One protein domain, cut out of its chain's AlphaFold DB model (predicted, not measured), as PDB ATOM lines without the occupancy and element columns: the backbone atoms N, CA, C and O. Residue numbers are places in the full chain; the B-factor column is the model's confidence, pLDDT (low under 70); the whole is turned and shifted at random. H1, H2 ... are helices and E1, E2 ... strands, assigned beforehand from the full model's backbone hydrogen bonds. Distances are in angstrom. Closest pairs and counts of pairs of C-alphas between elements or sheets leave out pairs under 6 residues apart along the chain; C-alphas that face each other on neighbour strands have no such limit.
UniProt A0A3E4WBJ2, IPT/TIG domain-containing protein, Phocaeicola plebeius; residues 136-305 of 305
ATOM      1  N   MET A 136     113.893 141.698 102.876       85.56
ATOM      2  CA  MET A 136     115.245 142.145 102.551       85.56
ATOM      3  C   MET A 136     115.201 142.979 101.280       85.56
ATOM      4  O   MET A 136     114.649 142.549 100.269       85.56
ATOM      5  N   THR A 137     115.793 144.169 101.315       86.31
ATOM      6  CA  THR A 137     116.041 144.941 100.092       86.31
ATOM      7  C   THR A 137     117.413 144.550  99.575       86.31
ATOM      8  O   THR A 137     118.388 144.675 100.309       86.31
ATOM      9  N   LEU A 138     117.484 144.073  98.333       90.94
ATOM     10  CA  LEU A 138     118.759 143.814  97.675       90.94
ATOM     11  C   LEU A 138     119.278 145.155  97.170       90.94
ATOM     12  O   LEU A 138     118.580 145.846  96.427       90.94
ATOM     13  N   LEU A 139     120.485 145.522  97.586       86.56
ATOM     14  CA  LEU A 139     121.116 146.800  97.284       86.56
ATOM     15  C   LEU A 139     122.356 146.609  96.416       86.56
ATOM     16  O   LEU A 139     122.894 145.515  96.262       86.56
ATOM     17  N   CYS A 140     122.861 147.706  95.857       83.50
ATOM     18  CA  CYS A 140     124.046 147.665  95.004       83.50
ATOM     19  C   CYS A 140     125.297 147.135  95.731       83.50
ATOM     20  O   CYS A 140     126.172 146.567  95.083       83.50
ATOM     21  N   LYS A 141     125.380 147.304  97.061       84.12
ATOM     22  CA  LYS A 141     126.465 146.757  97.895       84.12
ATOM     23  C   LYS A 141     126.445 145.226  97.980       84.12
ATOM     24  O   LYS A 141     127.467 144.624  98.286       84.12
ATOM     25  N   ASP A 142     125.291 144.619  97.711       90.88
ATOM     26  CA  ASP A 142     125.097 143.172  97.776       90.88
ATOM     27  C   ASP A 142     125.433 142.498  96.438       90.88
ATOM     28  O   ASP A 142     125.513 141.274  96.368       90.88
ATOM     29  N   VAL A 143     125.651 143.274  95.368       91.25
ATOM     30  CA  VAL A 143     126.098 142.746  94.074       91.25
ATOM     31  C   VAL A 143     127.516 142.204  94.221       91.25
ATOM     32  O   VAL A 143     128.426 142.911  94.645       91.25
ATOM     33  N   VAL A 144     127.703 140.948  93.829       93.44
ATOM     34  CA  VAL A 144     129.000 140.254  93.845       93.44
ATOM     35  C   VAL A 144     129.476 139.856  92.453       93.44
ATOM     36  O   VAL A 144     130.637 139.498  92.277       93.44
ATOM     37  N   PHE A 145     128.591 139.918  91.456       93.25
ATOM     38  CA  PHE A 145     128.948 139.683  90.065       93.25
ATOM     39  C   PHE A 145     128.002 140.417  89.117       93.25
ATOM     40  O   PHE A 145     126.791 140.453  89.340       93.25
ATOM     41  N   CYS A 146     128.542 140.958  88.030       90.19
ATOM     42  CA  CYS A 146     127.770 141.525  86.941       90.19
ATOM     43  C   CYS A 146     128.503 141.416  85.600       90.19
ATOM     44  O   CYS A 146     129.694 141.711  85.508       90.19
ATOM     45  N   GLU A 147     127.761 141.071  84.550       88.81
ATOM     46  CA  GLU A 147     128.212 141.151  83.162       88.81
ATOM     47  C   GLU A 147     127.223 141.976  82.333       88.81
ATOM     48  O   GLU A 147     126.008 141.811  82.448       88.81
ATOM     49  N   GLY A 148     127.764 142.879  81.510       76.56
ATOM     50  CA  GLY A 148     127.026 143.690  80.535       76.56
ATOM     51  C   GLY A 148     126.216 144.866  81.102       76.56
ATOM     52  O   GLY A 148     126.196 145.932  80.483       76.56
ATOM     53  N   ALA A 149     125.653 144.741  82.309       65.31
ATOM     54  CA  ALA A 149     124.824 145.793  82.898       65.31
ATOM     55  C   ALA A 149     125.649 147.008  83.359       65.31
ATOM     56  O   ALA A 149     126.712 146.868  83.968       65.31
ATOM     57  N   LYS A 150     125.110 148.224  83.190       68.94
ATOM     58  CA  LYS A 150     125.623 149.408  83.897       68.94
ATOM     59  C   LYS A 150     124.873 149.579  85.208       68.94
ATOM     60  O   LYS A 150     123.885 150.308  85.301       68.94
ATOM     61  N   ILE A 151     125.362 148.923  86.252       66.75
ATOM     62  CA  ILE A 151     124.762 149.058  87.577       66.75
ATOM     63  C   ILE A 151     125.129 150.418  88.156       66.75
ATOM     64  O   ILE A 151     126.292 150.705  88.461       66.75
ATOM     65  N   LYS A 152     124.102 151.245  88.342       65.94
ATOM     66  CA  LYS A 152     124.237 152.529  89.011       65.94
ATOM     67  C   LYS A 152     123.388 152.544  90.287       65.94
ATOM     68  O   LYS A 152     122.157 152.524  90.200       65.94
ATOM     69  N   PRO A 153     124.010 152.598  91.474       58.12
ATOM     70  CA  PRO A 153     123.329 152.920  92.715       58.12
ATOM     71  C   PRO A 153     122.849 154.372  92.649       58.12
ATOM     72  O   PRO A 153     123.624 155.325  92.747       58.12
ATOM     73  N   CYS A 154     121.548 154.540  92.463       58.06
ATOM     74  CA  CYS A 154     120.882 155.823  92.615       58.06
ATOM     75  C   CYS A 154     120.137 155.796  93.946       58.06
ATOM     76  O   CYS A 154     119.358 154.872  94.169       58.06
ATOM     77  N   ASP A 155     120.330 156.799  94.804       51.22
ATOM     78  CA  ASP A 155     119.493 156.942  95.994       51.22
ATOM     79  C   ASP A 155     118.117 157.477  95.551       51.22
ATOM     80  O   ASP A 155     117.901 158.684  95.392       51.22
ATOM     81  N   TYR A 156     117.193 156.566  95.219       53.56
ATOM     82  CA  TYR A 156     115.779 156.918  95.095       53.56
ATOM     83  C   TYR A 156     115.188 156.945  96.506       53.56
ATOM     84  O   TYR A 156     115.198 155.933  97.208       53.56
ATOM     85  N   TRP A 157     114.711 158.119  96.921       43.12
ATOM     86  CA  TRP A 157     114.245 158.376  98.288       43.12
ATOM     87  C   TRP A 157     112.866 157.776  98.576       43.12
ATOM     88  O   TRP A 157     112.513 157.610  99.743       43.12
ATOM     89  N   ASP A 158     112.125 157.418  97.526       46.75
ATOM     90  CA  ASP A 158     110.823 156.768  97.575       46.75
ATOM     91  C   ASP A 158     110.470 156.069  96.241       46.75
ATOM     92  O   ASP A 158     111.166 156.186  95.227       46.75
ATOM     93  N   GLU A 159     109.352 155.340  96.262       47.72
ATOM     94  CA  GLU A 159     108.688 154.717  95.106       47.72
ATOM     95  C   GLU A 159     108.097 155.734  94.104       47.72
ATOM     96  O   GLU A 159     107.666 155.344  93.020       47.72
ATOM     97  N   ASN A 160     108.115 157.034  94.429       43.16
ATOM     98  CA  ASN A 160     107.522 158.119  93.639       43.16
ATOM     99  C   ASN A 160     108.550 158.979  92.886       43.16
ATOM    100  O   ASN A 160     108.177 159.935  92.208       43.16
ATOM    101  N   GLY A 161     109.828 158.599  92.915       51.38
ATOM    102  CA  GLY A 161     110.815 159.051  91.948       51.38
ATOM    103  C   GLY A 161     111.205 160.519  92.095       51.38
ATOM    104  O   GLY A 161     110.761 161.389  91.353       51.38
ATOM    105  N   THR A 162     112.202 160.780  92.933       47.03
ATOM    106  CA  THR A 162     113.187 161.828  92.632       47.03
ATOM    107  C   THR A 162     114.587 161.302  92.928       47.03
ATOM    108  O   THR A 162     114.855 160.778  94.005       47.03
ATOM    109  N   SER A 163     115.479 161.375  91.934       52.69
ATOM    110  CA  SER A 163     116.888 161.010  92.096       52.69
ATOM    111  C   SER A 163     117.558 162.040  92.997       52.69
ATOM    112  O   SER A 163     117.721 163.186  92.571       52.69
ATOM    113  N   ALA A 164     117.989 161.663  94.197       53.50
ATOM    114  CA  ALA A 164     118.972 162.470  94.906       53.50
ATOM    115  C   ALA A 164     120.289 161.707  94.911       53.50
ATOM    116  O   ALA A 164     120.562 160.904  95.783       53.50
ATOM    117  N   ASN A 165     121.096 162.015  93.899       66.00
ATOM    118  CA  ASN A 165     122.513 161.692  93.793       66.00
ATOM    119  C   ASN A 165     122.860 160.207  93.535       66.00
ATOM    120  O   ASN A 165     122.470 159.288  94.251       66.00
ATOM    121  N   GLU A 166     123.643 159.976  92.476       75.12
ATOM    122  CA  GLU A 166     124.355 158.710  92.272       75.12
ATOM    123  C   GLU A 166     125.470 158.637  93.328       75.12
ATOM    124  O   GLU A 166     126.440 159.392  93.256       75.12
ATOM    125  N   ILE A 167     125.329 157.764  94.330       78.19
ATOM    126  CA  ILE A 167     126.290 157.672  95.448       78.19
ATOM    127  C   ILE A 167     127.551 156.870  95.081       78.19
ATOM    128  O   ILE A 167     128.553 156.893  95.792       78.19
ATOM    129  N   GLY A 168     127.516 156.160  93.957       81.06
ATOM    130  CA  GLY A 168     128.598 155.302  93.492       81.06
ATOM    131  C   GLY A 168     128.277 154.631  92.164       81.06
ATOM    132  O   GLY A 168     127.398 155.078  91.427       81.06
ATOM    133  N   TYR A 169     128.980 153.541  91.874       83.19
ATOM    134  CA  TYR A 169     128.761 152.650  90.736       83.19
ATOM    135  C   TYR A 169     129.342 151.266  91.029       83.19
ATOM    136  O   TYR A 169     130.279 151.138  91.815       83.19
ATOM    137  N   PHE A 170     128.804 150.223  90.400       85.06
ATOM    138  CA  PHE A 170     129.482 148.928  90.385       85.06
ATOM    139  C   PHE A 170     130.459 148.900  89.210       85.06
ATOM    140  O   PHE A 170     130.074 149.125  88.060       85.06
ATOM    141  N   ASP A 171     131.731 148.646  89.486       85.81
ATOM    142  CA  ASP A 171     132.745 148.489  88.454       85.81
ATOM    143  C   ASP A 171     132.753 147.039  87.967       85.81
ATOM    144  O   ASP A 171     133.292 146.155  88.624       85.81
ATOM    145  N   VAL A 172     132.181 146.802  86.787       82.81
ATOM    146  CA  VAL A 172     132.130 145.475  86.148       82.81
ATOM    147  C   VAL A 172     133.511 144.905  85.800       82.81
ATOM    148  O   VAL A 172     133.638 143.713  85.541       82.81
ATOM    149  N   THR A 173     134.571 145.717  85.784       86.25
ATOM    150  CA  THR A 173     135.928 145.211  85.537       86.25
ATOM    151  C   THR A 173     136.525 144.637  86.813       86.25
ATOM    152  O   THR A 173     137.094 143.549  86.786       86.25
ATOM    153  N   SER A 174     136.400 145.356  87.933       89.69
ATOM    154  CA  SER A 174     136.890 144.869  89.229       89.69
ATOM    155  C   SER A 174     135.879 144.005  89.982       89.69
ATOM    156  O   SER A 174     136.262 143.383  90.961       89.69
ATOM    157  N   GLN A 175     134.625 143.941  89.521       89.69
ATOM    158  CA  GLN A 175     133.502 143.280  90.195       89.69
ATOM    159  C   GLN A 175     133.283 143.818  91.618       89.69
ATOM    160  O   GLN A 175     132.985 143.078  92.550       89.69
ATOM    161  N   GLU A 176     133.449 145.131  91.784       87.25
ATOM    162  CA  GLU A 176     133.388 145.795  93.086       87.25
ATOM    163  C   GLU A 176     132.555 147.071  93.021       87.25
ATOM    164  O   GLU A 176     132.613 147.839  92.057       87.25
ATOM    165  N   PHE A 177     131.828 147.338  94.101       85.56
ATOM    166  CA  PHE A 177     131.178 148.622  94.316       85.56
ATOM    167  C   PHE A 177     132.209 149.721  94.608       85.56
ATOM    168  O   PHE A 177     133.100 149.548  95.441       85.56
ATOM    169  N   LYS A 178     132.047 150.885  93.974       86.06
ATOM    170  CA  LYS A 178     132.883 152.070  94.178       86.06
ATOM    171  C   LYS A 178     132.030 153.281  94.518       86.06
ATOM    172  O   LYS A 178     131.047 153.573  93.842       86.06
ATOM    173  N   TYR A 179     132.442 154.005  95.552       84.94
ATOM    174  CA  TYR A 179     131.826 155.269  95.936       84.94
ATOM    175  C   TYR A 179     132.239 156.397  94.994       84.94
ATOM    176  O   TYR A 179     133.388 156.476  94.556       84.94
ATOM    177  N   ASN A 180     131.301 157.303  94.730       84.62
ATOM    178  CA  ASN A 180     131.633 158.606  94.179       84.62
ATOM    179  C   ASN A 180     132.249 159.475  95.282       84.62
ATOM    180  O   ASN A 180     131.905 159.340  96.455       84.62
ATOM    181  N   SER A 181     133.134 160.396  94.895       86.88
ATOM    182  CA  SER A 181     133.814 161.287  95.841       86.88
ATOM    183  C   SER A 181     132.810 162.017  96.741       86.88
ATOM    184  O   SER A 181     131.949 162.742  96.239       86.88
ATOM    185  N   GLY A 182     132.964 161.880  98.060       84.69
ATOM    186  CA  GLY A 182     132.112 162.526  99.066       84.69
ATOM    187  C   GLY A 182     130.895 161.708  99.512       84.69
ATOM    188  O   GLY A 182     130.123 162.198 100.335       84.69
ATOM    189  N   TYR A 183     130.725 160.489  98.992       80.31
ATOM    190  CA  TYR A 183     129.652 159.557  99.361       80.31
ATOM    191  C   TYR A 183     130.171 158.328 100.121       80.31
ATOM    192  O   TYR A 183     129.424 157.376 100.339       80.31
ATOM    193  N   GLU A 184     131.445 158.319 100.517       87.12
ATOM    194  CA  GLU A 184     132.087 157.170 101.148       87.12
ATOM    195  C   GLU A 184     131.337 156.724 102.411       87.12
ATOM    196  O   GLU A 184     131.114 157.499 103.341       87.12
ATOM    197  N   GLY A 185     130.949 155.448 102.441       81.56
ATOM    198  CA  GLY A 185     130.216 154.852 103.559       81.56
ATOM    199  C   GLY A 185     128.717 155.164 103.594       81.56
ATOM    200  O   GLY A 185     128.042 154.720 104.520       81.56
ATOM    201  N   MET A 186     128.171 155.887 102.611       78.56
ATOM    202  CA  MET A 186     126.719 156.009 102.461       78.56
ATOM    203  C   MET A 186     126.107 154.688 101.977       78.56
ATOM    204  O   MET A 186     126.735 153.914 101.254       78.56
ATOM    205  N   GLU A 187     124.859 154.431 102.352       73.94
ATOM    206  CA  GLU A 187     124.083 153.304 101.836       73.94
ATOM    207  C   GLU A 187     122.880 153.837 101.064       73.94
ATOM    208  O   GLU A 187     122.147 154.683 101.576       73.94
ATOM    209  N   SER A 188     122.678 153.355  99.835       74.56
ATOM    210  CA  SER A 188     121.483 153.704  99.072       74.56
ATOM    211  C   SER A 188     120.286 152.921  99.595       74.56
ATOM    212  O   SER A 188     120.410 151.765  99.992       74.56
ATOM    213  N   LYS A 189     119.100 153.528  99.551       73.50
ATOM    214  CA  LYS A 189     117.850 152.834  99.921       73.50
ATOM    215  C   LYS A 189     117.294 151.956  98.802       73.50
ATOM    216  O   LYS A 189     116.403 151.143  99.027       73.50
ATOM    217  N   SER A 190     117.791 152.147  97.588       73.94
ATOM    218  CA  SER A 190     117.465 151.355  96.406       73.94
ATOM    219  C   SER A 190     118.550 151.542  95.343       73.94
ATOM    220  O   SER A 190     119.525 152.269  95.548       73.94
ATOM    221  N   HIS A 191     118.407 150.869  94.208       79.56
ATOM    222  CA  HIS A 191     119.217 151.100  93.017       79.56
ATOM    223  C   HIS A 191     118.463 150.630  91.776       79.56
ATOM    224  O   HIS A 191     117.348 150.102  91.860       79.56
ATOM    225  N   ALA A 192     119.089 150.832  90.619       81.56
ATOM    226  CA  ALA A 192     118.594 150.324  89.357       81.56
ATOM    227  C   ALA A 192     119.686 149.573  88.591       81.56
ATOM    228  O   ALA A 192     120.847 149.989  88.559       81.56
ATOM    229  N   LEU A 193     119.286 148.494  87.923       86.00
ATOM    230  CA  LEU A 193     120.077 147.879  86.862       86.00
ATOM    231  C   LEU A 193     119.801 148.653  85.565       86.00
ATOM    232  O   LEU A 193     118.866 148.331  84.835       86.00
ATOM    233  N   TRP A 194     120.543 149.739  85.335       81.62
ATOM    234  CA  TRP A 194     120.395 150.585  84.146       81.62
ATOM    235  C   TRP A 194     121.143 150.019  82.940       81.62
ATOM    236  O   TRP A 194     122.105 149.264  83.087       81.62
ATOM    237  N   ASP A 195     120.690 150.407  81.741       78.31
ATOM    238  CA  ASP A 195     121.201 149.910  80.456       78.31
ATOM    239  C   ASP A 195     121.327 148.373  80.430       78.31
ATOM    240  O   ASP A 195     122.241 147.834  79.812       78.31
ATOM    241  N   TRP A 196     120.440 147.678  81.153       86.00
ATOM    242  CA  TRP A 196     120.457 146.228  81.297       86.00
ATOM    243  C   TRP A 196     119.874 145.611  80.032       86.00
ATOM    244  O   TRP A 196     118.700 145.848  79.736       86.00
ATOM    245  N   ASN A 197     120.699 144.904  79.263       90.69
ATOM    246  CA  ASN A 197     120.375 144.374  77.940       90.69
ATOM    247  C   ASN A 197     120.194 142.853  77.952       90.69
ATOM    248  O   ASN A 197     120.600 142.159  78.881       90.69
ATOM    249  N   SER A 198     119.560 142.317  76.910       92.69
ATOM    250  CA  SER A 198     119.394 140.871  76.738       92.69
ATOM    251  C   SER A 198     120.745 140.146  76.796       92.69
ATOM    252  O   SER A 198     121.627 140.375  75.973       92.69
ATOM    253  N   GLY A 199     120.877 139.227  77.750       91.31
ATOM    254  CA  GLY A 199     122.099 138.480  78.044       91.31
ATOM    255  C   GLY A 199     122.841 138.963  79.289       91.31
ATOM    256  O   GLY A 199     123.637 138.198  79.825       91.31
ATOM    257  N   ASP A 200     122.561 140.169  79.778       92.38
ATOM    258  CA  ASP A 200     123.238 140.722  80.944       92.38
ATOM    259  C   ASP A 200     122.803 140.023  82.238       92.38
ATOM    260  O   ASP A 200     121.629 139.686  82.440       92.38
ATOM    261  N   ILE A 201     123.753 139.887  83.164       93.19
ATOM    262  CA  ILE A 201     123.582 139.171  84.431       93.19
ATOM    263  C   ILE A 201     123.954 140.088  85.596       93.19
ATOM    264  O   ILE A 201     124.930 140.834  85.522       93.19
ATOM    265  N   ALA A 202     123.214 139.990  86.699       93.94
ATOM    266  CA  ALA A 202     123.625 140.504  88.003       93.94
ATOM    267  C   ALA A 202     123.384 139.437  89.078       93.94
ATOM    268  O   ALA A 202     122.308 138.842  89.117       93.94
ATOM    269  N   ILE A 203     124.362 139.197  89.951       96.06
ATOM    270  CA  ILE A 203     124.243 138.266  91.077       96.06
ATOM    271  C   ILE A 203     124.432 139.025  92.381       96.06
ATOM    272  O   ILE A 203     125.430 139.722  92.570       96.06
ATOM    273  N   TYR A 204     123.474 138.847  93.283       96.00
ATOM    274  CA  TYR A 204     123.471 139.413  94.623       96.00
ATOM    275  C   TYR A 204     123.778 138.325  95.629       96.00
ATOM    276  O   TYR A 204     123.283 137.209  95.501       96.00
ATOM    277  N   LYS A 205     124.548 138.662  96.651       97.06
ATOM    278  CA  LYS A 205     124.748 137.816  97.814       97.06
ATOM    279  C   LYS A 205     123.717 138.170  98.875       97.06
ATOM    280  O   LYS A 205     123.569 139.335  99.228       97.06
ATOM    281  N   VAL A 206     123.030 137.167  99.402       96.25
ATOM    282  CA  VAL A 206     122.025 137.319 100.459       96.25
ATOM    283  C   VAL A 206     122.325 136.343 101.591       96.25
ATOM    284  O   VAL A 206     122.811 135.238 101.356       96.25
ATOM    285  N   ASN A 207     122.048 136.745 102.828       95.06
ATOM    286  CA  ASN A 207     122.131 135.858 103.982       95.06
ATOM    287  C   ASN A 207     120.715 135.548 104.457       95.06
ATOM    288  O   ASN A 207     119.970 136.462 104.800       95.06
ATOM    289  N   VAL A 208     120.346 134.273 104.451       90.81
ATOM    290  CA  VAL A 208     119.010 133.813 104.824       90.81
ATOM    291  C   VAL A 208     119.070 133.195 106.216       90.81
ATOM    292  O   VAL A 208     119.770 132.210 106.430       90.81
ATOM    293  N   GLU A 209     118.349 133.771 107.175       86.44
ATOM    294  CA  GLU A 209     118.403 133.337 108.580       86.44
ATOM    295  C   GLU A 209     117.419 132.208 108.901       86.44
ATOM    296  O   GLU A 209     117.679 131.387 109.784       86.44
ATOM    297  N   THR A 210     116.304 132.137 108.174       78.81
ATOM    298  CA  THR A 210     115.233 131.166 108.410       78.81
ATOM    299  C   THR A 210     114.947 130.344 107.163       78.81
ATOM    300  O   THR A 210     114.964 130.842 106.037       78.81
ATOM    301  N   ILE A 211     114.674 129.056 107.362       80.44
ATOM    302  CA  ILE A 211     114.204 128.182 106.285       80.44
ATOM    303  C   ILE A 211     112.787 128.591 105.882       80.44
ATOM    304  O   ILE A 211     112.014 129.061 106.716       80.44
ATOM    305  N   GLY A 212     112.427 128.400 104.621       79.12
ATOM    306  CA  GLY A 212     111.101 128.780 104.162       79.12
ATOM    307  C   GLY A 212     110.958 128.848 102.659       79.12
ATOM    308  O   GLY A 212     111.891 128.573 101.902       79.12
ATOM    309  N   LYS A 213     109.766 129.244 102.229       82.12
ATOM    310  CA  LYS A 213     109.512 129.633 100.850       82.12
ATOM    311  C   LYS A 213     109.768 131.115 100.709       82.12
ATOM    312  O   LYS A 213     109.125 131.908 101.375       82.12
ATOM    313  N   TYR A 214     110.697 131.461  99.834       88.12
ATOM    314  CA  TYR A 214     111.027 132.843  99.543       88.12
ATOM    315  C   TYR A 214     110.522 133.246  98.169       88.12
ATOM    316  O   TYR A 214     110.468 132.448  97.235       88.12
ATOM    317  N   TYR A 215     110.210 134.518  98.047       90.75
ATOM    318  CA  TYR A 215     109.803 135.199  96.845       90.75
ATOM    319  C   TYR A 215     110.751 136.360  96.597       90.75
ATOM    320  O   TYR A 215     111.354 136.919  97.517       90.75
ATOM    321  N   ILE A 216     110.893 136.720  95.330       94.25
ATOM    322  CA  ILE A 216     111.640 137.900  94.918       94.25
ATOM    323  C   ILE A 216     110.689 138.784  94.132       94.25
ATOM    324  O   ILE A 216     110.135 138.355  93.123       94.25
ATOM    325  N   GLY A 217     110.502 140.007  94.612       89.50
ATOM    326  CA  GLY A 217     109.676 141.032  93.990       89.50
ATOM    327  C   GLY A 217     110.547 142.151  93.441       89.50
ATOM    328  O   GLY A 217     111.531 142.549  94.066       89.50
ATOM    329  N   LEU A 218     110.195 142.672  92.273       91.00
ATOM    330  CA  LEU A 218     110.884 143.807  91.669       91.00
ATOM    331  C   LEU A 218     109.954 144.585  90.749       91.00
ATOM    332  O   LEU A 218     108.935 144.067  90.295       91.00
ATOM    333  N   TYR A 219     110.357 145.807  90.420       87.81
ATOM    334  CA  TYR A 219     109.685 146.615  89.412       87.81
ATOM    335  C   TYR A 219     110.557 146.786  88.176       87.81
ATOM    336  O   TYR A 219     111.783 146.892  88.264       87.81
ATOM    337  N   THR A 220     109.922 146.848  87.013       88.75
ATOM    338  CA  THR A 220     110.607 147.002  85.730       88.75
ATOM    339  C   THR A 220     109.793 147.844  84.748       88.75
ATOM    340  O   THR A 220     108.643 148.195  84.998       88.75
ATOM    341  N   SER A 221     110.410 148.221  83.638       88.69
ATOM    342  CA  SER A 221     109.791 148.927  82.517       88.69
ATOM    343  C   SER A 221     110.540 148.560  81.244       88.69
ATOM    344  O   SER A 221     111.688 148.122  81.313       88.69
ATOM    345  N   THR A 222     109.915 148.688  80.076       89.19
ATOM    346  CA  THR A 222     110.623 148.423  78.820       89.19
ATOM    347  C   THR A 222     109.974 149.123  77.633       89.19
ATOM    348  O   THR A 222     108.749 149.206  77.505       89.19
ATOM    349  N   ARG A 223     110.826 149.574  76.710       91.94
ATOM    350  CA  ARG A 223     110.431 150.024  75.365       91.94
ATOM    351  C   ARG A 223     110.648 148.952  74.302       91.94
ATOM    352  O   ARG A 223     110.484 149.225  73.117       91.94
ATOM    353  N   ASP A 224     111.005 147.741  74.713       91.88
ATOM    354  CA  ASP A 224     111.256 146.616  73.831       91.88
ATOM    355  C   ASP A 224     110.255 145.495  74.107       91.88
ATOM    356  O   ASP A 224     109.959 145.132  75.241       91.88
ATOM    357  N   GLN A 225     109.697 144.932  73.041       91.12
ATOM    358  CA  GLN A 225     108.780 143.803  73.162       91.12
ATOM    359  C   GLN A 225     109.551 142.499  73.380       91.12
ATOM    360  O   GLN A 225     110.645 142.334  72.838       91.12
ATOM    361  N   ASN A 226     108.903 141.504  73.996       90.69
ATOM    362  CA  ASN A 226     109.432 140.142  74.201       90.69
ATOM    363  C   ASN A 226     110.620 140.073  75.180       90.69
ATOM    364  O   ASN A 226     111.421 139.144  75.114       90.69
ATOM    365  N   CYS A 227     110.749 141.066  76.060       92.38
ATOM    366  CA  CYS A 227     111.662 140.995  77.191       92.38
ATOM    367  C   CYS A 227     111.079 140.062  78.258       92.38
ATOM    368  O   CYS A 227     109.888 140.140  78.558       92.38
ATOM    369  N   TYR A 228     111.915 139.230  78.865       94.62
ATOM    370  CA  TYR A 228     111.586 138.485  80.074       94.62
ATOM    371  C   TYR A 228     112.790 138.453  81.003       94.62
ATOM    372  O   TYR A 228     113.943 138.466  80.571       94.62
ATOM    373  N   VAL A 229     112.507 138.415  82.297       95.31
ATOM    374  CA  VAL A 229     113.518 138.307  83.345       95.31
ATOM    375  C   VAL A 229     113.482 136.895  83.890       95.31
ATOM    376  O   VAL A 229     112.401 136.350  84.108       95.31
ATOM    377  N   ASN A 230     114.650 136.304  84.109       97.25
ATOM    378  CA  ASN A 230     114.805 135.049  84.825       97.25
ATOM    379  C   ASN A 230     115.544 135.301  86.143       97.25
ATOM    380  O   ASN A 230     116.562 135.998  86.152       97.25
ATOM    381  N   VAL A 231     115.024 134.739  87.236       98.12
ATOM    382  CA  VAL A 231     115.619 134.880  88.569       98.12
ATOM    383  C   VAL A 231     115.874 133.508  89.173       98.12
ATOM    384  O   VAL A 231     114.954 132.714  89.324       98.12
ATOM    385  N   GLU A 232     117.107 133.207  89.555       97.94
ATOM    386  CA  GLU A 232     117.446 131.934  90.198       97.94
ATOM    387  C   GLU A 232     118.227 132.168  91.487       97.94
ATOM    388  O   GLU A 232     118.970 133.140  91.602       97.94
ATOM    389  N   ILE A 233     118.047 131.273  92.458       97.75
ATOM    390  CA  ILE A 233     118.727 131.313  93.753       97.75
ATOM    391  C   ILE A 233     119.488 130.010  93.984       97.75
ATOM    392  O   ILE A 233     118.996 128.926  93.672       97.75
ATOM    393  N   GLY A 234     120.686 130.109  94.547       96.88
ATOM    394  CA  GLY A 234     121.518 128.946  94.837       96.88
ATOM    395  C   GLY A 234     122.659 129.263  95.792       96.88
ATOM    396  O   GLY A 234     122.926 130.422  96.090       96.88
ATOM    397  N   LYS A 235     123.335 128.223  96.282       96.94
ATOM    398  CA  LYS A 235     124.531 128.368  97.133       96.94
ATOM    399  C   LYS A 235     125.838 128.462  96.345       96.94
ATOM    400  O   LYS A 235     126.840 128.912  96.885       96.94
ATOM    401  N   ASP A 236     125.831 128.037  95.085       97.12
ATOM    402  CA  ASP A 236     126.993 128.076  94.200       97.12
ATOM    403  C   ASP A 236     126.862 129.247  93.219       97.12
ATOM    404  O   ASP A 236     126.078 129.206  92.267       97.12
ATOM    405  N   MET A 237     127.625 130.310  93.475       96.31
ATOM    406  CA  MET A 237     127.649 131.496  92.623       96.31
ATOM    407  C   MET A 237     128.170 131.189  91.214       96.31
ATOM    408  O   MET A 237     127.663 131.760  90.252       96.31
ATOM    409  N   GLU A 238     129.170 130.315  91.067       96.06
ATOM    410  CA  GLU A 238     129.756 130.009  89.756       96.06
ATOM    411  C   GLU A 238     128.771 129.225  88.890       96.06
ATOM    412  O   GLU A 238     128.639 129.514  87.702       96.06
ATOM    413  N   ALA A 239     128.014 128.305  89.493       96.56
ATOM    414  CA  ALA A 239     126.935 127.604  88.801       96.56
ATOM    415  C   ALA A 239     125.858 128.571  88.284       96.56
ATOM    416  O   ALA A 239     125.347 128.390  87.182       96.56
ATOM    417  N   LEU A 240     125.535 129.627  89.039       96.94
ATOM    418  CA  LEU A 240     124.556 130.625  88.602       96.94
ATOM    419  C   LEU A 240     125.037 131.450  87.401       96.94
ATOM    420  O   LEU A 240     124.203 131.876  86.604       96.94
ATOM    421  N   LYS A 241     126.346 131.669  87.229       95.44
ATOM    422  CA  LYS A 241     126.876 132.405  86.065       95.44
ATOM    423  C   LYS A 241     126.625 131.677  84.742       95.44
ATOM    424  O   LYS A 241     126.556 132.327  83.702       95.44
ATOM    425  N   ASP A 242     126.476 130.353  84.766       95.38
ATOM    426  CA  ASP A 242     126.120 129.591  83.573       95.38
ATOM    427  C   ASP A 242     124.643 129.809  83.215       95.38
ATOM    428  O   ASP A 242     123.723 129.365  83.902       95.38
ATOM    429  N   VAL A 243     124.423 130.510  82.104       93.94
ATOM    430  CA  VAL A 243     123.095 130.798  81.542       93.94
ATOM    431  C   VAL A 243     122.844 130.058  80.228       93.94
ATOM    432  O   VAL A 243     121.920 130.396  79.487       93.94
ATOM    433  N   SER A 244     123.658 129.042  79.914       92.38
ATOM    434  CA  SER A 244     123.448 128.179  78.742       92.38
ATOM    435  C   SER A 244     122.136 127.392  78.824       92.38
ATOM    436  O   SER A 244     121.527 127.080  77.799       92.38
ATOM    437  N   SER A 245     121.676 127.129  80.047       89.06
ATOM    438  CA  SER A 245     120.377 126.559  80.373       89.06
ATOM    439  C   SER A 245     119.796 127.326  81.555       89.06
ATOM    440  O   SER A 245     120.472 127.519  82.558       89.06
ATOM    441  N   ILE A 246     118.537 127.741  81.447       94.25
ATOM    442  CA  ILE A 246     117.821 128.441  82.520       94.25
ATOM    443  C   ILE A 246     116.528 127.709  82.842       94.25
ATOM    444  O   ILE A 246     115.900 127.113  81.961       94.25
ATOM    445  N   ASN A 247     116.102 127.766  84.097       91.94
ATOM    446  CA  ASN A 247     114.838 127.180  84.499       91.94
ATOM    447  C   ASN A 247     113.685 128.146  84.198       91.94
ATOM    448  O   ASN A 247     113.480 129.142  84.896       91.94
ATOM    449  N   SER A 248     112.893 127.827  83.173       90.69
ATOM    450  CA  SER A 248     111.795 128.677  82.706       90.69
ATOM    451  C   SER A 248     110.690 128.903  83.742       90.69
ATOM    452  O   SER A 248     109.931 129.859  83.602       90.69
ATOM    453  N   GLN A 249     110.584 128.073  84.790       90.88
ATOM    454  CA  GLN A 249     109.595 128.287  85.858       90.88
ATOM    455  C   GLN A 249     109.838 129.593  86.628       90.88
ATOM    456  O   GLN A 249     108.902 130.199  87.159       90.88
ATOM    457  N   TYR A 250     111.093 130.051  86.641       94.38
ATOM    458  CA  TYR A 250     111.508 131.294  87.274       94.38
ATOM    459  C   TYR A 250     111.711 132.434  86.272       94.38
ATOM    460  O   TYR A 250     112.422 133.396  86.555       94.38
ATOM    461  N   SER A 251     111.075 132.338  85.103       95.50
ATOM    462  CA  SER A 251     110.999 133.426  84.134       95.50
ATOM    463  C   SER A 251     109.661 134.159  84.229       95.50
ATOM    464  O   SER A 251     108.619 133.546  84.484       95.50
ATOM    465  N   ARG A 252     109.676 135.476  84.017       94.25
ATOM    466  CA  ARG A 252     108.478 136.323  83.927       94.25
ATOM    467  C   ARG A 252     108.621 137.298  82.768       94.25
ATOM    468  O   ARG A 252     109.652 137.958  82.642       94.25
ATOM    469  N   ASP A 253     107.578 137.388  81.951       93.44
ATOM    470  CA  ASP A 253     107.515 138.354  80.859       93.44
ATOM    471  C   ASP A 253     107.466 139.780  81.407       93.44
ATOM    472  O   ASP A 253     106.750 140.080  82.363       93.44
ATOM    473  N   VAL A 254     108.205 140.677  80.761       89.94
ATOM    474  CA  VAL A 254     108.118 142.113  81.005       89.94
ATOM    475  C   VAL A 254     107.066 142.684  80.063       89.94
ATOM    476  O   VAL A 254     107.199 142.612  78.838       89.94
ATOM    477  N   VAL A 255     106.010 143.273  80.622       87.69
ATOM    478  CA  VAL A 255     104.961 143.907  79.817       87.69
ATOM    479  C   VAL A 255     105.520 145.162  79.148       87.69
ATOM    480  O   VAL A 255     106.080 146.046  79.792       87.69
ATOM    481  N   PHE A 256     105.350 145.252  77.833       89.00
ATOM    482  CA  PHE A 256     105.724 146.437  77.072       89.00
ATOM    483  C   PHE A 256     104.861 147.638  77.481       89.00
ATOM    484  O   PHE A 256     103.634 147.573  77.380       89.00
ATOM    485  N   ASN A 257     105.499 148.738  77.882       85.44
ATOM    486  CA  ASN A 257     104.814 149.970  78.286       85.44
ATOM    487  C   ASN A 257     105.370 151.247  77.623       85.44
ATOM    488  O   ASN A 257     104.957 152.348  77.974       85.44
ATOM    489  N   ASP A 258     106.273 151.105  76.642       87.62
ATOM    490  CA  ASP A 258     106.885 152.197  75.860       87.62
ATOM    491  C   ASP A 258     107.443 153.361  76.704       87.62
ATOM    492  O   ASP A 258     107.501 154.514  76.272       87.62
ATOM    493  N   SER A 259     107.895 153.073  77.923       82.12
ATOM    494  CA  SER A 259     108.407 154.082  78.843       82.12
ATOM    495  C   SER A 259     109.595 153.553  79.636       82.12
ATOM    496  O   SER A 259     109.629 152.395  80.030       82.12
ATOM    497  N   TRP A 260     110.574 154.428  79.887       75.31
ATOM    498  CA  TRP A 260     111.693 154.159  80.802       75.31
ATOM    499  C   TRP A 260     111.422 154.638  82.238       75.31
ATOM    500  O   TRP A 260     112.247 154.436  83.129       75.31
ATOM    501  N   GLY A 261     110.307 155.344  82.451       71.31
ATOM    502  CA  GLY A 261     109.925 155.943  83.734       71.31
ATOM    503  C   GLY A 261     108.672 155.332  84.359       71.31
ATOM    504  O   GLY A 261     108.383 155.617  85.515       71.31
ATOM    505  N   ASP A 262     107.937 154.507  83.614       80.44
ATOM    506  CA  ASP A 262     106.735 153.824  84.088       80.44
ATOM    507  C   ASP A 262     107.113 152.453  84.654       80.44
ATOM    508  O   ASP A 262     107.195 151.469  83.927       80.44
ATOM    509  N   PHE A 263     107.373 152.391  85.958       74.69
ATOM    510  CA  PHE A 263     107.719 151.153  86.657       74.69
ATOM    511  C   PHE A 263     106.481 150.431  87.203       74.69
ATOM    512  O   PHE A 263     106.547 149.827  88.264       74.69
ATOM    513  N   SER A 264     105.342 150.487  86.513       76.12
ATOM    514  CA  SER A 264     104.120 149.787  86.936       76.12
ATOM    515  C   SER A 264     104.196 148.258  86.811       76.12
ATOM    516  O   SER A 264     103.378 147.561  87.414       76.12
ATOM    517  N   ASN A 265     105.182 147.714  86.087       82.75
ATOM    518  CA  ASN A 265     105.367 146.268  85.989       82.75
ATOM    519  C   ASN A 265     106.023 145.723  87.257       82.75
ATOM    520  O   ASN A 265     107.250 145.712  87.369       82.75
ATOM    521  N   TYR A 266     105.201 145.237  88.181       86.12
ATOM    522  CA  TYR A 266     105.658 144.409  89.290       86.12
ATOM    523  C   TYR A 266     105.798 142.952  88.835       86.12
ATOM    524  O   TYR A 266     104.849 142.369  88.307       86.12
ATOM    525  N   LEU A 267     106.979 142.369  89.045       87.56
ATOM    526  CA  LEU A 267     107.261 140.960  88.782       87.56
ATOM    527  C   LEU A 267     107.592 140.249  90.088       87.56
ATOM    528  O   LEU A 267     108.388 140.747  90.884       87.56
ATOM    529  N   GLU A 268     107.021 139.060  90.256       90.81
ATOM    530  CA  GLU A 268     107.262 138.194  91.405       90.81
ATOM    531  C   GLU A 268     107.736 136.809  90.958       90.81
ATOM    532  O   GLU A 268     107.149 136.169  90.072       90.81
ATOM    533  N   PHE A 269     108.807 136.349  91.596       93.12
ATOM    534  CA  PHE A 269     109.465 135.079  91.335       93.12
ATOM    535  C   PHE A 269     109.449 134.210  92.587       93.12
ATOM    536  O   PHE A 269     109.609 134.717  93.691       93.12
ATOM    537  N   GLY A 270     109.285 132.901  92.400       89.38
ATOM    538  CA  GLY A 270     109.189 131.927  93.484       89.38
ATOM    539  C   GLY A 270     107.887 131.110  93.442       89.38
ATOM    540  O   GLY A 270     107.173 131.145  92.431       89.38
ATOM    541  N   PRO A 271     107.588 130.355  94.514       89.50
ATOM    542  CA  PRO A 271     108.421 130.235  95.712       89.50
ATOM    543  C   PRO A 271     109.752 129.520  95.432       89.50
ATOM    544  O   PRO A 271     109.825 128.594  94.620       89.50
ATOM    545  N   TYR A 272     110.799 129.944  96.128       91.56
ATOM    546  CA  TYR A 272     112.076 129.254  96.240       91.56
ATOM    547  C   TYR A 272     112.146 128.568  97.598       91.56
ATOM    548  O   TYR A 272     112.033 129.227  98.629       91.56
ATOM    549  N   GLU A 273     112.323 127.250  97.610       88.19
ATOM    550  CA  GLU A 273     112.431 126.494  98.857       88.19
ATOM    551  C   GLU A 273     113.857 126.589  99.411       88.19
ATOM    552  O   GLU A 273     114.803 126.027  98.857       88.19
ATOM    553  N   ILE A 274     114.001 127.309 100.520       88.25
ATOM    554  CA  ILE A 274     115.234 127.413 101.291       88.25
ATOM    555  C   ILE A 274     115.142 126.440 102.458       88.25
ATOM    556  O   ILE A 274     114.337 126.617 103.368       88.25
ATOM    557  N   LEU A 275     115.955 125.389 102.406       84.94
ATOM    558  CA  LEU A 275     115.883 124.257 103.336       84.94
ATOM    559  C   LEU A 275     116.879 124.354 104.495       84.94
ATOM    560  O   LEU A 275     116.832 123.545 105.418       84.94
ATOM    561  N   GLU A 276     117.781 125.331 104.455       85.81
ATOM    562  CA  GLU A 276     118.760 125.586 105.505       85.81
ATOM    563  C   GLU A 276     119.161 127.069 105.522       85.81
ATOM    564  O   GLU A 276     119.245 127.681 104.456       85.81
ATOM    565  N   PRO A 277     119.431 127.662 106.699       89.56
ATOM    566  CA  PRO A 277     119.978 129.010 106.776       89.56
ATOM    567  C   PRO A 277     121.372 129.110 106.140       89.56
ATOM    568  O   PRO A 277     122.101 128.120 106.006       89.56
ATOM    569  N   GLY A 278     121.773 130.331 105.807       94.56
ATOM    570  CA  GLY A 278     123.134 130.669 105.413       94.56
ATOM    571  C   GLY A 278     123.213 131.587 104.202       94.56
ATOM    572  O   GLY A 278     122.250 132.245 103.813       94.56
ATOM    573  N   GLU A 279     124.400 131.618 103.607       97.81
ATOM    574  CA  GLU A 279     124.687 132.434 102.435       97.81
ATOM    575  C   GLU A 279     124.100 131.805 101.163       97.81
ATOM    576  O   GLU A 279     124.283 130.614 100.891       97.81
ATOM    577  N   TYR A 280     123.410 132.634 100.386       98.19
ATOM    578  CA  TYR A 280     122.846 132.323  99.080       98.19
ATOM    579  C   TYR A 280     123.195 133.427  98.083       98.19
ATOM    580  O   TYR A 280     123.559 134.549  98.439       98.19
ATOM    581  N   TYR A 281     123.032 133.101  96.811       98.31
ATOM    582  CA  TYR A 281     123.258 133.982  95.683       98.31
ATOM    583  C   TYR A 281     121.995 134.040  94.833       98.31
ATOM    584  O   TYR A 281     121.409 133.003  94.532       98.31
ATOM    585  N   VAL A 282     121.584 135.244  94.449       98.19
ATOM    586  CA  VAL A 282     120.399 135.507  93.631       98.19
ATOM    587  C   VAL A 282     120.845 136.087  92.300       98.19
ATOM    588  O   VAL A 282     121.345 137.210  92.248       98.19
ATOM    589  N   ARG A 283     120.651 135.335  91.219       97.31
ATOM    590  CA  ARG A 283     120.940 135.762  89.853       97.31
ATOM    591  C   ARG A 283     119.712 136.373  89.210       97.31
ATOM    592  O   ARG A 283     118.669 135.735  89.165       97.31
ATOM    593  N   PHE A 284     119.894 137.529  88.592       96.69
ATOM    594  CA  PHE A 284     118.978 138.131  87.635       96.69
ATOM    595  C   PHE A 284     119.595 138.034  86.243       96.69
ATOM    596  O   PHE A 284     120.762 138.385  86.062       96.69
ATOM    597  N   LEU A 285     118.813 137.583  85.267       95.44
ATOM    598  CA  LEU A 285     119.180 137.526  83.855       95.44
ATOM    599  C   LEU A 285     118.074 138.180  83.025       95.44
ATOM    600  O   LEU A 285     116.909 137.787  83.136       95.44
ATOM    601  N   LEU A 286     118.435 139.130  82.164       94.44
ATOM    602  CA  LEU A 286     117.518 139.664  81.161       94.44
ATOM    603  C   LEU A 286     117.642 138.859  79.877       94.44
ATOM    604  O   LEU A 286     118.739 138.564  79.409       94.44
ATOM    605  N   LYS A 287     116.511 138.547  79.257       94.00
ATOM    606  CA  LYS A 287     116.472 137.916  77.945       94.00
ATOM    607  C   LYS A 287     115.448 138.578  77.049       94.00
ATOM    608  O   LYS A 287     114.436 139.122  77.481       94.00
ATOM    609  N   ASN A 288     115.732 138.478  75.764       93.19
ATOM    610  CA  ASN A 288     114.833 138.801  74.683       93.19
ATOM    611  C   ASN A 288     115.166 137.891  73.503       93.19
ATOM    612  O   ASN A 288     116.315 137.840  73.058       93.19
ATOM    613  N   ASP A 289     114.161 137.187  72.995       85.00
ATOM    614  CA  ASP A 289     114.356 136.185  71.942       85.00
ATOM    615  C   ASP A 289     114.433 136.794  70.531       85.00
ATOM    616  O   ASP A 289     114.668 136.080  69.557       85.00
ATOM    617  N   LYS A 290     114.209 138.107  70.391       87.62
ATOM    618  CA  LYS A 290     114.097 138.789  69.090       87.62
ATOM    619  C   LYS A 290     115.088 139.931  68.886       87.62
ATOM    620  O   LYS A 290     115.375 140.265  67.738       87.62
ATOM    621  N   LYS A 291     115.596 140.539  69.958       88.69
ATOM    622  CA  LYS A 291     116.474 141.713  69.903       88.69
ATOM    623  C   LYS A 291     117.573 141.603  70.966       88.69
ATOM    624  O   LYS A 291     117.289 141.589  72.159       88.69
ATOM    625  N   ALA A 292     118.827 141.518  70.522       86.19
ATOM    626  CA  ALA A 292     119.985 141.311  71.400       86.19
ATOM    627  C   ALA A 292     120.305 142.526  72.289       86.19
ATOM    628  O   ALA A 292     120.790 142.366  73.397       86.19
ATOM    629  N   ASP A 293     119.992 143.735  71.833       89.19
ATOM    630  CA  ASP A 293     120.140 144.994  72.572       89.19
ATOM    631  C   ASP A 293     118.807 145.464  73.182       89.19
ATOM    632  O   ASP A 293     118.598 146.653  73.416       89.19
ATOM    633  N   ALA A 294     117.850 144.550  73.376       91.44
ATOM    634  CA  ALA A 294     116.621 144.874  74.084       91.44
ATOM    635  C   ALA A 294     116.913 145.150  75.552       91.44
ATOM    636  O   ALA A 294     117.659 144.386  76.164       91.44
ATOM    637  N   SER A 295     116.280 146.181  76.110       91.50
ATOM    638  CA  SER A 295     116.562 146.608  77.477       91.50
ATOM    639  C   SER A 295     115.317 146.707  78.352       91.50
ATOM    640  O   SER A 295     114.246 147.134  77.913       91.50
ATOM    641  N   ALA A 296     115.464 146.308  79.613       90.31
ATOM    642  CA  ALA A 296     114.408 146.385  80.614       90.31
ATOM    643  C   ALA A 296     115.011 146.597  82.012       90.31
ATOM    644  O   ALA A 296     115.370 145.622  82.664       90.31
ATOM    645  N   PRO A 297     115.165 147.839  82.501       88.44
ATOM    646  CA  PRO A 297     115.781 148.087  83.802       88.44
ATOM    647  C   PRO A 297     114.983 147.472  84.958       88.44
ATOM    648  O   PRO A 297     113.750 147.455  84.928       88.44
ATOM    649  N   LEU A 298     115.684 147.034  86.007       88.88
ATOM    650  CA  LEU A 298     115.084 146.558  87.264       88.88
ATOM    651  C   LEU A 298     115.316 147.545  88.398       88.88
ATOM    652  O   LEU A 298     116.387 148.147  88.474       88.88
ATOM    653  N   LYS A 299     114.329 147.675  89.289       85.50
ATOM    654  CA  LYS A 299     114.362 148.543  90.470       85.50
ATOM    655  C   LYS A 299     113.651 147.915  91.663       85.50
ATOM    656  O   LYS A 299     112.812 147.032  91.499       85.50
ATOM    657  N   PHE A 300     113.965 148.444  92.848       82.00
ATOM    658  CA  PHE A 300     113.301 148.125  94.120       82.00
ATOM    659  C   PHE A 300     113.212 146.616  94.380       82.00
ATOM    660  O   PHE A 300     112.154 146.086  94.711       82.00
ATOM    661  N   ILE A 301     114.340 145.932  94.183       90.75
ATOM    662  CA  ILE A 301     114.440 144.482  94.302       90.75
ATOM    663  C   ILE A 301     114.338 144.099  95.779       90.75
ATOM    664  O   ILE A 301     115.112 144.575  96.613       90.75
ATOM    665  N   LYS A 302     113.387 143.224  96.095       89.00
ATOM    666  CA  LYS A 302     113.152 142.715  97.444       89.00
ATOM    667  C   LYS A 302     113.089 141.198  97.436       89.00
ATOM    668  O   LYS A 302     112.516 140.614  96.523       89.00
ATOM    669  N   MET A 303     113.634 140.582  98.474       91.38
ATOM    670  CA  MET A 303     113.439 139.173  98.792       91.38
ATOM    671  C   MET A 303     112.629 139.079 100.081       91.38
ATOM    672  O   MET A 303     112.917 139.793 101.043       91.38
ATOM    673  N   PHE A 304     111.611 138.231 100.088       83.19
ATOM    674  CA  PHE A 304     110.692 138.081 101.210       83.19
ATOM    675  C   PHE A 304     110.207 136.643 101.339       83.19
ATOM    676  O   PHE A 304     110.307 135.897 100.373       83.19
ATOM    677  N   ASN A 305     109.737 136.232 102.510       74.94
ATOM    678  CA  ASN A 305     109.077 134.938 102.719       74.94
ATOM    679  C   ASN A 305     107.606 135.128 103.074       74.94
ATOM    680  O   ASN A 305     107.249 136.257 103.474       74.94
TER     681      ASN A 305
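What this domain is: This is residues 136 to 305 of the 305 residues of the protein "IPT/TIG domain-containing protein" of Phocaeicola plebeius (UniProt A0A3E4WBJ2). Two twisted five-stranded sheets stand partly face to face as a wedge: they come together where E12 meets E10 and E11, while at the other end the hairpin E5 and E6 covers the gap between the edges E1 and E2, with the hairpin E3 and E4 beyond it. The short helix H1 packs on the first sheet, on the side away from the second. The 170 printed residues hold fourteen named strands and one named helix, in the order E1 to E10, H1, E11 to E14, and the class is mostly strand. The sheets, E1 E8 E13 E10 E11 and E2 E7 E14 E9 E12, are antiparallel. The whole is compact, with a radius of gyration of the C-alphas of 15.2 A, and rounded, spanning 41 by 37 by 31 A.

How they stand to each other: The first sheet runs E1, residues 143 to 147, E8, 201 to 208, E13, 278 to 288, E10, 227 to 234, and E11, 251 to 253; within hydrogen-bond range are N 203 and O 145, 2.8 A, N 206 and O 280, 2.8 A, N 283 and O 232, 2.8 A, and N 229 and O 252, 2.9 A. The second runs E2, residues 150 to 152, E7, 192 to 194, E14, 298 to 304, E9, 212 to 220, and E12, 265 to 274, with N 150 and O 194 at 3.2 A, N 193 and O 298 at 3.0 A, N 217 and O 302 at 2.8 A, and N 218 and O 267 at 3.0 A. Both are strongly twisted. The closest C-alphas of E11 and E12 are those of Arg 252 and Leu 267, 6.8 A; E1 and E2 are apart. E2 runs on at 49 degrees into E3, residues 154 to 156, which forms a hairpin with E4, 163 to 166, N 164 and O 155 at 3.2 A. E4 runs on at 48 degrees into E5, residues 168 to 171, which forms a hairpin with E6, 176 to 179, N 178 and O 169 at 2.8 A. The closest C-alphas of E2 and E5 are those of Lys 152 and Tyr 169, 4.8 A; of E1 and E6, those of Val 144 and Glu 176, 7.1 A. H1, residues 237 to 241, is on the first sheet at a height of 7.8 A, and its O i to N i+4 pair is within hydrogen-bond range.

Where its parts are: E1 begins at C-alpha 143, (126.098, 142.746, 94.074). E8 measures 21.6 A, E9 25.9 A, E10 23.5 A, E12 26.2 A, E13 32.9 A and E14 16.9 A. E14 ends at C-alpha 304, (110.692, 138.081, 101.210).

The domain as a whole: The C-alphas farthest apart, Gly 182 and Gln 249, are 43.1 A apart. The printed part has no cut; E6 to E7 and E11 to E12 are long links. Residues 149 to 165 have pLDDT under 70.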